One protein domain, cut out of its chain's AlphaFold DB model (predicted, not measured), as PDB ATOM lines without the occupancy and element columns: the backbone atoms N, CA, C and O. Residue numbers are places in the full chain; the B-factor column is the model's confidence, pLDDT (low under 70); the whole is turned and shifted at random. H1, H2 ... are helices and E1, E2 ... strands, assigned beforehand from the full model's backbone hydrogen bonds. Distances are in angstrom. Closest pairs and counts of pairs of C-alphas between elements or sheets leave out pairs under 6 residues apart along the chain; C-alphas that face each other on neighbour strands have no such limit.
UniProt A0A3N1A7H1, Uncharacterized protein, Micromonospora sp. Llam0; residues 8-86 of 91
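What this domain is: This is residues 8 to 86 of the 91 residues of an uncharacterized protein of Micromonospora sp. Llam0 (UniProt A0A3N1A7H1). A strongly twisted sheet of four antiparallel strands, in the order E2, E3, E1, E4, has one long helix, H3, packed along one of its faces over E1 and E4. The short helix H1 continues from the end of E1 beside the strands, and H2 turns back from it and only grazes the sheet. The printed part has 79 residues, with three named helices and four named strands in the order E1, H1, H2, E2, E3, H3, E4, and its class is mixed, helices and strands. The whole is compact, with a radius of gyration of the C-alphas of 11.4 A, and rounded, spanning 29 by 25 by 22 A.

How they stand to each other: The inner strands are E1, residues 8 to 13, and E3, residues 49 to 56, antiparallel at 160 degrees; N 12 and O 52 are within hydrogen-bond range at 2.8 A. The edge strand E4, residues 80 to 85, is antiparallel to E1 at 140 degrees, with N 11 and O 81 at 2.8 A. The other edge strand, E2, residues 40 to 46, forms a hairpin with E3 at 159 degrees, with N 43 and O 51 at 2.8 A. E2 and E4 are apart. H3, residues 59 to 71, is on the sheet at a height of 8.3 A, over E1 and E4, and makes two layers with it, a helix on one face of a sheet. It runs along the strands, at 4 degrees to E1 on the local plane, and its closest C-alphas to E4 are those of Ala 62 and Ala 82, 5.4 A apart. H1, residues 14 to 20, is on the sheet and only just at the sheet's level, with a height of 3.7 A; the C-alphas of Ala 15 and Gly 49, its closest to E3, are 4.5 A apart. H2, residues 24 to 33, only grazes the sheet, with its residues 27 to 31. H1 and H2 are close but not clearly touching, the closest C-alphas being those of Phe 18 and Ala 24 at 5.7 A, and run opposite ways at a shallow tilt of 29 degrees. H3 is apart from H1 and H2. E1, H1, H2, E2 and E3, H3, E4 are split strand-helix-strand units, two strands running the same way with another strand between them in the sheet, each with a right-handed crossover. In H1, H2 and H3 every O i to N i+4 pair is within hydrogen-bond range.

Where its parts are: E1 begins at C-alpha 8, (116.952, 125.241, 100.879), and is 16.4 A long. E3, the longest strand by residues, measures 21.7 A, E2 16.4 A and E4 14.5 A. H3 runs 18.2 A from C-alpha 59 at (114.525, 124.792, 105.807), and H2 14.1 A. E4 ends at C-alpha 85, (123.096, 124.935, 99.456).

The domain as a whole: The two C-alphas farthest apart are those of Ile 47 and Glu 60, at 32.2 A. The printed part has no cut, and no link is long. The mean pLDDT of the printed part is 94.7, and no printed residue is under 70.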
ATOM      1  N   HIS A   8     117.341 126.497 100.249       95.56
ATOM      2  CA  HIS A   8     116.952 125.241 100.879       95.56
ATOM      3  C   HIS A   8     116.456 124.288  99.799       95.56
ATOM      4  O   HIS A   8     115.671 124.677  98.937       95.56
ATOM      5  N   VAL A   9     116.970 123.062  99.801       97.06
ATOM      6  CA  VAL A   9     116.650 122.066  98.779       97.06
ATOM      7  C   VAL A   9     116.507 120.684  99.391       97.06
ATOM      8  O   VAL A   9     117.107 120.381 100.429       97.06
ATOM      9  N   VAL A  10     115.781 119.820  98.694       98.00
ATOM     10  CA  VAL A  10     115.898 118.373  98.855       98.00
ATOM     11  C   VAL A  10     116.783 117.843  97.737       98.00
ATOM     12  O   VAL A  10     116.483 118.035  96.563       98.00
ATOM     13  N   GLU A  11     117.898 117.217  98.098       97.75
ATOM     14  CA  GLU A  11     118.718 116.460  97.161       97.75
ATOM     15  C   GLU A  11     118.176 115.045  97.020       97.75
ATOM     16  O   GLU A  11     117.957 114.371  98.028       97.75
ATOM     17  N   VAL A  12     117.996 114.613  95.777       97.75
ATOM     18  CA  VAL A  12     117.533 113.277  95.418       97.75
ATOM     19  C   VAL A  12     118.573 112.626  94.515       97.75
ATOM     20  O   VAL A  12     118.940 113.180  93.482       97.75
ATOM     21  N   ASN A  13     119.068 111.460  94.920       96.88
ATOM     22  CA  ASN A  13     119.906 110.596  94.098       96.88
ATOM     23  C   ASN A  13     119.006 109.643  93.309       96.88
ATOM     24  O   ASN A  13     118.586 108.606  93.827       96.88
ATOM     25  N   GLU A  14     118.717 109.998  92.063       95.69
ATOM     26  CA  GLU A  14     117.807 109.235  91.212       95.69
ATOM     27  C   GLU A  14     118.314 107.828  90.935       95.69
ATOM     28  O   GLU A  14     117.530 106.883  90.945       95.69
ATOM     29  N   ALA A  15     119.628 107.666  90.765       94.00
ATOM     30  CA  ALA A  15     120.222 106.354  90.549       94.00
ATOM     31  C   ALA A  15     119.916 105.415  91.725       94.00
ATOM     32  O   ALA A  15     119.573 104.253  91.522       94.00
ATOM     33  N   ALA A  16     119.964 105.919  92.962       95.19
ATOM     34  CA  ALA A  16     119.598 105.137  94.143       95.19
ATOM     35  C   ALA A  16     118.084 104.855  94.226       95.19
ATOM     36  O   ALA A  16     117.687 103.775  94.671       95.19
ATOM     37  N   VAL A  17     117.234 105.788  93.785       96.38
ATOM     38  CA  VAL A  17     115.781 105.566  93.691       96.38
ATOM     39  C   VAL A  17     115.489 104.448  92.686       96.38
ATOM     40  O   VAL A  17     114.909 103.427  93.055       96.38
ATOM     41  N   PHE A  18     115.962 104.584  91.448       93.31
ATOM     42  CA  PHE A  18     115.683 103.632  90.374       93.31
ATOM     43  C   PHE A  18     116.353 102.272  90.583       93.31
ATOM     44  O   PHE A  18     115.726 101.252  90.309       93.31
ATOM     45  N   ALA A  19     117.561 102.215  91.155       93.44
ATOM     46  CA  ALA A  19     118.227 100.943  91.457       93.44
ATOM     47  C   ALA A  19     117.469 100.098  92.493       93.44
ATOM     48  O   ALA A  19     117.555  98.873  92.473       93.44
ATOM     49  N   THR A  20     116.734 100.734  93.410       94.00
ATOM     50  CA  THR A  20     115.929 100.017  94.415       94.00
ATOM     51  C   THR A  20     114.479  99.803  93.987       94.00
ATOM     52  O   THR A  20     113.774  99.024  94.626       94.00
ATOM     53  N   GLY A  21     114.007 100.534  92.971       92.88
ATOM     54  CA  GLY A  21     112.602 100.594  92.557       92.88
ATOM     55  C   GLY A  21     111.654 101.226  93.588       92.88
ATOM     56  O   GLY A  21     110.466 101.386  93.321       92.88
ATOM     57  N   ARG A  22     112.138 101.599  94.779       96.06
ATOM     58  CA  ARG A  22     111.293 102.098  95.868       96.06
ATOM     59  C   ARG A  22     110.940 103.566  95.650       96.06
ATOM     60  O   ARG A  22     111.825 104.414  95.579       96.06
ATOM     61  N   GLY A  23     109.644 103.855  95.545       96.50
ATOM     62  CA  GLY A  23     109.147 105.209  95.283       96.50
ATOM     63  C   GLY A  23     109.475 105.738  93.881       96.50
ATOM     64  O   GLY A  23     109.296 106.928  93.631       96.50
ATOM     65  N   ALA A  24     109.943 104.874  92.969       96.25
ATOM     66  CA  ALA A  24     110.364 105.256  91.624       96.25
ATOM     67  C   ALA A  24     109.215 105.840  90.791       96.25
ATOM     68  O   ALA A  24     109.392 106.886  90.173       96.25
ATOM     69  N   ASP A  25     108.029 105.228  90.841       97.31
ATOM     70  CA  ASP A  25     106.854 105.721  90.109       97.31
ATOM     71  C   ASP A  25     106.437 107.108  90.595       97.31
ATOM     72  O   ASP A  25     106.194 108.011  89.797       97.31
ATOM     73  N   TRP A  26     106.395 107.303  91.917       97.69
ATOM     74  CA  TRP A  26     106.075 108.605  92.491       97.69
ATOM     75  C   TRP A  26     107.115 109.651  92.098       97.69
ATOM     76  O   TRP A  26     106.750 110.757  91.710       97.69
ATOM     77  N   TRP A  27     108.402 109.300  92.153       97.25
ATOM     78  CA  TRP A  27     109.472 110.205  91.752       97.25
ATOM     79  C   TRP A  27     109.365 110.589  90.271       97.25
ATOM     80  O   TRP A  27     109.425 111.772  89.946       97.25
ATOM     81  N   ALA A  28     109.109 109.627  89.381       96.06
ATOM     82  CA  ALA A  28     108.888 109.891  87.962       96.06
ATOM     83  C   ALA A  28     107.687 110.826  87.731       96.06
ATOM     84  O   ALA A  28     107.790 111.800  86.984       96.06
ATOM     85  N   TRP A  29     106.570 110.595  88.427       97.38
ATOM     86  CA  TRP A  29     105.418 111.499  88.391       97.38
ATOM     87  C   TRP A  29     105.748 112.896  88.919       97.38
ATOM     88  O   TRP A  29     105.317 113.887  88.330       97.38
ATOM     89  N   PHE A  30     106.532 112.994  89.991       97.00
ATOM     90  CA  PHE A  30     106.964 114.265  90.567       97.00
ATOM     91  C   PHE A  30     107.833 115.070  89.590       97.00
ATOM     92  O   PHE A  30     107.630 116.276  89.439       97.00
ATOM     93  N   LEU A  31     108.752 114.408  88.876       95.19
ATOM     94  CA  LEU A  31     109.540 115.026  87.807       95.19
ATOM     95  C   LEU A  31     108.644 115.583  86.701       95.19
ATOM     96  O   LEU A  31     108.807 116.737  86.312       95.19
ATOM     97  N   ILE A  32     107.675 114.791  86.231       96.25
ATOM     98  CA  ILE A  32     106.735 115.202  85.179       96.25
ATOM     99  C   ILE A  32     105.899 116.402  85.643       96.25
ATOM    100  O   ILE A  32     105.798 117.395  84.924       96.25
ATOM    101  N   ALA A  33     105.344 116.350  86.857       96.50
ATOM    102  CA  ALA A  33     104.492 117.404  87.408       96.50
ATOM    103  C   ALA A  33     105.228 118.742  87.594       96.50
ATOM    104  O   ALA A  33     104.617 119.808  87.519       96.50
ATOM    105  N   HIS A  34     106.539 118.696  87.831       94.38
ATOM    106  CA  HIS A  34     107.376 119.882  88.005       94.38
ATOM    107  C   HIS A  34     108.272 120.190  86.804       94.38
ATOM    108  O   HIS A  34     109.085 121.124  86.869       94.38
ATOM    109  N   HIS A  35     108.099 119.473  85.696       90.44
ATOM    110  CA  HIS A  35     108.821 119.732  84.464       90.44
ATOM    111  C   HIS A  35     108.538 121.163  83.977       90.44
ATOM    112  O   HIS A  35     107.399 121.622  83.950       90.44
ATOM    113  N   GLY A  36     109.592 121.912  83.643       88.12
ATOM    114  CA  GLY A  36     109.485 123.306  83.192       88.12
ATOM    115  C   GLY A  36     109.223 124.352  84.286       88.12
ATOM    116  O   GLY A  36     109.275 125.543  83.999       88.12
ATOM    117  N   THR A  37     109.010 123.959  85.549       91.62
ATOM    118  CA  THR A  37     108.769 124.919  86.651       91.62
ATOM    119  C   THR A  37     110.041 125.582  87.189       91.62
ATOM    120  O   THR A  37     109.969 126.541  87.952       91.62
ATOM    121  N   GLY A  38     111.217 125.034  86.869       89.44
ATOM    122  CA  GLY A  38     112.491 125.429  87.482       89.44
ATOM    123  C   GLY A  38     112.637 125.024  88.956       89.44
ATOM    124  O   GLY A  38     113.667 125.317  89.563       89.44
ATOM    125  N   ARG A  39     111.639 124.336  89.541       93.56
ATOM    126  CA  ARG A  39     111.696 123.816  90.917       93.56
ATOM    127  C   ARG A  39     112.718 122.695  91.056       93.56
ATOM    128  O   ARG A  39     113.373 122.606  92.089       93.56
ATOM    129  N   ILE A  40     112.831 121.836  90.049       94.25
ATOM    130  CA  ILE A  40     113.773 120.716  90.033       94.25
ATOM    131  C   ILE A  40     114.950 121.093  89.149       94.25
ATOM    132  O   ILE A  40     114.772 121.608  88.046       94.25
ATOM    133  N   ARG A  41     116.154 120.834  89.648       92.56
ATOM    134  CA  ARG A  41     117.388 121.061  88.919       92.56
ATOM    135  C   ARG A  41     118.317 119.867  89.042       92.56
ATOM    136  O   ARG A  41     118.715 119.513  90.146       92.56
ATOM    137  N   GLU A  42     118.744 119.330  87.914       92.62
ATOM    138  CA  GLU A  42     119.842 118.371  87.856       92.62
ATOM    139  C   GLU A  42     121.167 119.099  88.124       92.62
ATOM    140  O   GLU A  42     121.487 120.104  87.483       92.62
ATOM    141  N   VAL A  43     121.923 118.637  89.120       91.62
ATOM    142  CA  VAL A  43     123.215 119.234  89.512       91.62
ATOM    143  C   VAL A  43     124.411 118.347  89.189       91.62
ATOM    144  O   VAL A  43     125.542 118.826  89.173       91.62
ATOM    145  N   ALA A  44     124.170 117.065  88.929       90.75
ATOM    146  CA  ALA A  44     125.144 116.138  88.381       90.75
ATOM    147  C   ALA A  44     124.390 115.052  87.617       90.75
ATOM    148  O   ALA A  44     123.465 114.467  88.171       90.75
ATOM    149  N   VAL A  45     124.781 114.777  86.378       89.75
ATOM    150  CA  VAL A  45     124.139 113.766  85.528       89.75
ATOM    151  C   VAL A  45     125.112 112.615  85.312       89.75
ATOM    152  O   VAL A  45     126.304 112.834  85.088       89.75
ATOM    153  N   SER A  46     124.614 111.385  85.388       84.44
ATOM    154  CA  SER A  46     125.368 110.170  85.086       84.44
ATOM    155  C   SER A  46     124.524 109.215  84.243       84.44
ATOM    156  O   SER A  46     123.311 109.378  84.143       84.44
ATOM    157  N   ILE A  47     125.154 108.179  83.682       83.12
ATOM    158  CA  ILE A  47     124.453 107.135  82.912       83.12
ATOM    159  C   ILE A  47     123.371 106.441  83.763       83.12
ATOM    160  O   ILE A  47     122.339 106.047  83.235       83.12
ATOM    161  N   GLY A  48     123.590 106.305  85.076       79.06
ATOM    162  CA  GLY A  48     122.653 105.643  85.989       79.06
ATOM    163  C   GLY A  48     121.532 106.535  86.535       79.06
ATOM    164  O   GLY A  48     120.695 106.039  87.282       79.06
ATOM    165  N   GLY A  49     121.527 107.831  86.214       87.06
ATOM    166  CA  GLY A  49     120.590 108.824  86.750       87.06
ATOM    167  C   GLY A  49     121.290 110.101  87.219       87.06
ATOM    168  O   GLY A  49     122.527 110.179  87.221       87.06
ATOM    169  N   ALA A  50     120.513 111.108  87.621       93.25
ATOM    170  CA  ALA A  50     121.041 112.378  88.095       93.25
ATOM    171  C   ALA A  50     121.001 112.519  89.627       93.25
ATOM    172  O   ALA A  50     120.346 111.779  90.365       93.25
ATOM    173  N   ILE A  51     121.745 113.507  90.114       95.31
ATOM    174  CA  ILE A  51     121.517 114.132  91.409       95.31
ATOM    175  C   ILE A  51     120.655 115.364  91.158       95.31
ATOM    176  O   ILE A  51     121.092 116.309  90.494       95.31
ATOM    177  N   CYS A  52     119.453 115.366  91.715       95.75
ATOM    178  CA  CYS A  52     118.463 116.420  91.540       95.75
ATOM    179  C   CYS A  52     118.329 117.249  92.814       95.75
ATOM    180  O   CYS A  52     118.290 116.709  93.917       95.75
ATOM    181  N   HIS A  53     118.229 118.569  92.686       96.38
ATOM    182  CA  HIS A  53     117.836 119.483  93.759       96.38
ATOM    183  C   HIS A  53     116.411 119.955  93.518       96.38
ATOM    184  O   HIS A  53     116.123 120.570  92.494       96.38
ATOM    185  N   VAL A  54     115.537 119.708  94.487       96.69
ATOM    186  CA  VAL A  54     114.177 120.246  94.533       96.69
ATOM    187  C   VAL A  54     114.190 121.490  95.411       96.69
ATOM    188  O   VAL A  54     114.477 121.395  96.602       96.69
ATOM    189  N   ALA A  55     113.914 122.653  94.831       95.38
ATOM    190  CA  ALA A  55     113.876 123.926  95.537       95.38
ATOM    191  C   ALA A  55     112.732 123.980  96.563       95.38
ATOM    192  O   ALA A  55     111.603 123.568  96.277       95.38
ATOM    193  N   CYS A  56     113.037 124.527  97.740       95.31
ATOM    194  CA  CYS A  56     112.106 124.741  98.842       95.31
ATOM    195  C   CYS A  56     112.240 126.169  99.386       95.31
ATOM    196  O   CYS A  56     113.333 126.739  99.421       95.31
ATOM    197  N   ASP A  57     111.127 126.721  99.861       91.75
ATOM    198  CA  ASP A  57     111.051 128.108 100.343       91.75
ATOM    199  C   ASP A  57     111.723 128.312 101.704       91.75
ATOM    200  O   ASP A  57     112.199 129.401 102.017       91.75
ATOM    201  N   SER A  58     111.790 127.256 102.518       94.44
ATOM    202  CA  SER A  58     112.410 127.289 103.839       94.44
ATOM    203  C   SER A  58     113.106 125.973 104.177       94.44
ATOM    204  O   SER A  58     112.950 124.950 103.498       94.44
ATOM    205  N   ARG A  59     113.888 125.993 105.260       94.94
ATOM    206  CA  ARG A  59     114.525 124.792 105.807       94.94
ATOM    207  C   ARG A  59     113.480 123.780 106.282       94.94
ATOM    208  O   ARG A  59     113.664 122.577 106.094       94.94
ATOM    209  N   GLU A  60     112.405 124.265 106.890       96.81
ATOM    210  CA  GLU A  60     111.287 123.468 107.389       96.81
ATOM    211  C   GLU A  60     110.579 122.779 106.222       96.81
ATOM    212  O   GLU A  60     110.429 121.561 106.257       96.81
ATOM    213  N   HIS A  61     110.270 123.514 105.144       96.75
ATOM    214  CA  HIS A  61     109.694 122.940 103.923       96.75
ATOM    215  C   HIS A  61     110.612 121.856 103.332       96.75
ATOM    216  O   HIS A  61     110.145 120.761 103.029       96.75
ATOM    217  N   ALA A  62     111.927 122.095 103.239       97.31
ATOM    218  CA  ALA A  62     112.865 121.076 102.755       97.31
ATOM    219  C   ALA A  62     112.881 119.817 103.639       97.31
ATOM    220  O   ALA A  62     112.966 118.700 103.135       97.31
ATOM    221  N   THR A  63     112.786 119.990 104.957       98.00
ATOM    222  CA  THR A  63     112.793 118.873 105.912       98.00
ATOM    223  C   THR A  63     111.506 118.059 105.810       98.00
ATOM    224  O   THR A  63     111.574 116.841 105.658       98.00
ATOM    225  N   GLN A  64     110.353 118.729 105.807       98.00
ATOM    226  CA  GLN A  64     109.038 118.099 105.677       98.00
ATOM    227  C   GLN A  64     108.890 117.371 104.340       98.00
ATOM    228  O   GLN A  64     108.407 116.241 104.304       98.00
ATOM    229  N   LEU A  65     109.354 117.977 103.242       97.75
ATOM    230  CA  LEU A  65     109.313 117.343 101.928       97.75
ATOM    231  C   LEU A  65     110.203 116.096 101.880       97.75
ATOM    232  O   LEU A  65     109.758 115.056 101.406       97.75
ATOM    233  N   ALA A  66     111.434 116.171 102.395       98.38
ATOM    234  CA  ALA A  66     112.325 115.012 102.446       98.38
ATOM    235  C   ALA A  66     111.736 113.871 103.297       98.38
ATOM    236  O   ALA A  66     111.816 112.707 102.912       98.38
ATOM    237  N   GLU A  67     111.124 114.195 104.436       98.38
ATOM    238  CA  GLU A  67     110.463 113.209 105.291       98.38
ATOM    239  C   GLU A  67     109.243 112.577 104.612       98.38
ATOM    240  O   GLU A  67     109.094 111.357 104.650       98.38
ATOM    241  N   SER A  68     108.412 113.374 103.938       98.19
ATOM    242  CA  SER A  68     107.268 112.891 103.155       98.19
ATOM    243  C   SER A  68     107.713 111.974 102.009       98.19
ATOM    244  O   SER A  68     107.198 110.864 101.868       98.19
ATOM    245  N   MET A  69     108.756 112.360 101.262       98.12
ATOM    246  CA  MET A  69     109.356 111.524 100.214       98.12
ATOM    247  C   MET A  69     109.750 110.138 100.736       98.12
ATOM    248  O   MET A  69     109.509 109.134 100.068       98.12
ATOM    249  N   ILE A  70     110.324 110.067 101.937       98.31
ATOM    250  CA  ILE A  70     110.785 108.808 102.533       98.31
ATOM    251  C   ILE A  70     109.621 108.007 103.125       98.31
ATOM    252  O   ILE A  70     109.492 106.813 102.864       98.31
ATOM    253  N   THR A  71     108.793 108.638 103.955       97.88
ATOM    254  CA  THR A  71     107.816 107.940 104.807       97.88
ATOM    255  C   THR A  71     106.475 107.710 104.119       97.88
ATOM    256  O   THR A  71     105.851 106.679 104.349       97.88
ATOM    257  N   GLN A  72     106.041 108.635 103.260       97.19
ATOM    258  CA  GLN A  72     104.747 108.572 102.575       97.19
ATOM    259  C   GLN A  72     104.886 108.050 101.144       97.19
ATOM    260  O   GLN A  72     104.021 107.317 100.672       97.19
ATOM    261  N   HIS A  73     105.978 108.401 100.460       97.06
ATOM    262  CA  HIS A  73     106.198 108.042  99.052       97.06
ATOM    263  C   HIS A  73     107.231 106.928  98.851       97.06
ATOM    264  O   HIS A  73     107.421 106.443  97.737       97.06
ATOM    265  N   GLY A  74     107.856 106.469  99.939       97.44
ATOM    266  CA  GLY A  74     108.658 105.251  99.964       97.44
ATOM    267  C   GLY A  74     110.047 105.374  99.345       97.44
ATOM    268  O   GLY A  74     110.669 104.343  99.096       97.44
ATOM    269  N   LEU A  75     110.562 106.584  99.102       98.19
ATOM    270  CA  LEU A  75     111.924 106.747  98.592       98.19
ATOM    271  C   LEU A  75     112.946 106.226  99.622       98.19
ATOM    272  O   LEU A  75     112.773 106.413 100.832       98.19
ATOM    273  N   PRO A  76     114.057 105.605  99.185       97.19
ATOM    274  CA  PRO A  76     115.104 105.172 100.096       97.19
ATOM    275  C   PRO A  76     115.681 106.356 100.874       97.19
ATOM    276  O   PRO A  76     116.103 107.350 100.286       97.19
ATOM    277  N   ARG A  77     115.818 106.218 102.196       97.50
ATOM    278  CA  ARG A  77     116.430 107.255 103.048       97.50
ATOM    279  C   ARG A  77     117.833 107.663 102.587       97.50
ATOM    280  O   ARG A  77     118.207 108.820 102.723       97.50
ATOM    281  N   ALA A  78     118.605 106.725 102.038       96.50
ATOM    282  CA  ALA A  78     119.937 107.001 101.500       96.50
ATOM    283  C   ALA A  78     119.916 107.839 100.207       96.50
ATOM    284  O   ALA A  78     120.926 108.443  99.860       96.50
ATOM    285  N   ALA A  79     118.781 107.882  99.503       97.06
ATOM    286  CA  ALA A  79     118.619 108.623  98.260       97.06
ATOM    287  C   ALA A  79     118.163 110.073  98.477       97.06
ATOM    288  O   ALA A  79     118.248 110.859  97.544       97.06
ATOM    289  N   VAL A  80     117.684 110.437  99.673       98.06
ATOM    290  CA  VAL A  80     117.026 111.728  99.923       98.06
ATOM    291  C   VAL A  80     117.717 112.482 101.055       98.06
ATOM    292  O   VAL A  80     117.915 111.949 102.148       98.06
ATOM    293  N   LYS A  81     118.055 113.756 100.826       97.69
ATOM    294  CA  LYS A  81     118.685 114.611 101.838       97.69
ATOM    295  C   LYS A  81     118.200 116.056 101.767       97.69
ATOM    296  O   LYS A  81     118.497 116.770 100.814       97.69
ATOM    297  N   ALA A  82     117.545 116.531 102.825       97.44
ATOM    298  CA  ALA A  82     117.306 117.960 103.011       97.44
ATOM    299  C   ALA A  82     118.630 118.680 103.305       97.44
ATOM    300  O   ALA A  82     119.399 118.264 104.178       97.44
ATOM    301  N   LYS A  83     118.916 119.767 102.585       95.12
ATOM    302  CA  LYS A  83     120.131 120.556 102.800       95.12
ATOM    303  C   LYS A  83     119.951 122.025 102.449       95.12
ATOM    304  O   LYS A  83     119.042 122.428 101.736       95.12
ATOM    305  N   THR A  84     120.872 122.831 102.962       93.06
ATOM    306  CA  THR A  84     121.012 124.234 102.576       93.06
ATOM    307  C   THR A  84     122.225 124.339 101.669       93.06
ATOM    308  O   THR A  84     123.336 124.017 102.091       93.06
ATOM    309  N   VAL A  85     122.016 124.741 100.420       87.81
ATOM    310  CA  VAL A  85     123.096 124.935  99.456       87.81
ATOM    311  C   VAL A  85     123.482 126.410  99.394       87.81
ATOM    312  O   VAL A  85     122.608 127.287  99.383       87.81
ATOM    313  N   PRO A  86     124.787 126.724  99.359       80.50
ATOM    314  CA  PRO A  86     125.219 128.073  99.050       80.50
ATOM    315  C   PRO A  86     124.756 128.420  97.634       80.50
ATOM    316  O   PRO A  86     124.818 127.587  96.728       80.50
TER     317      PRO A  86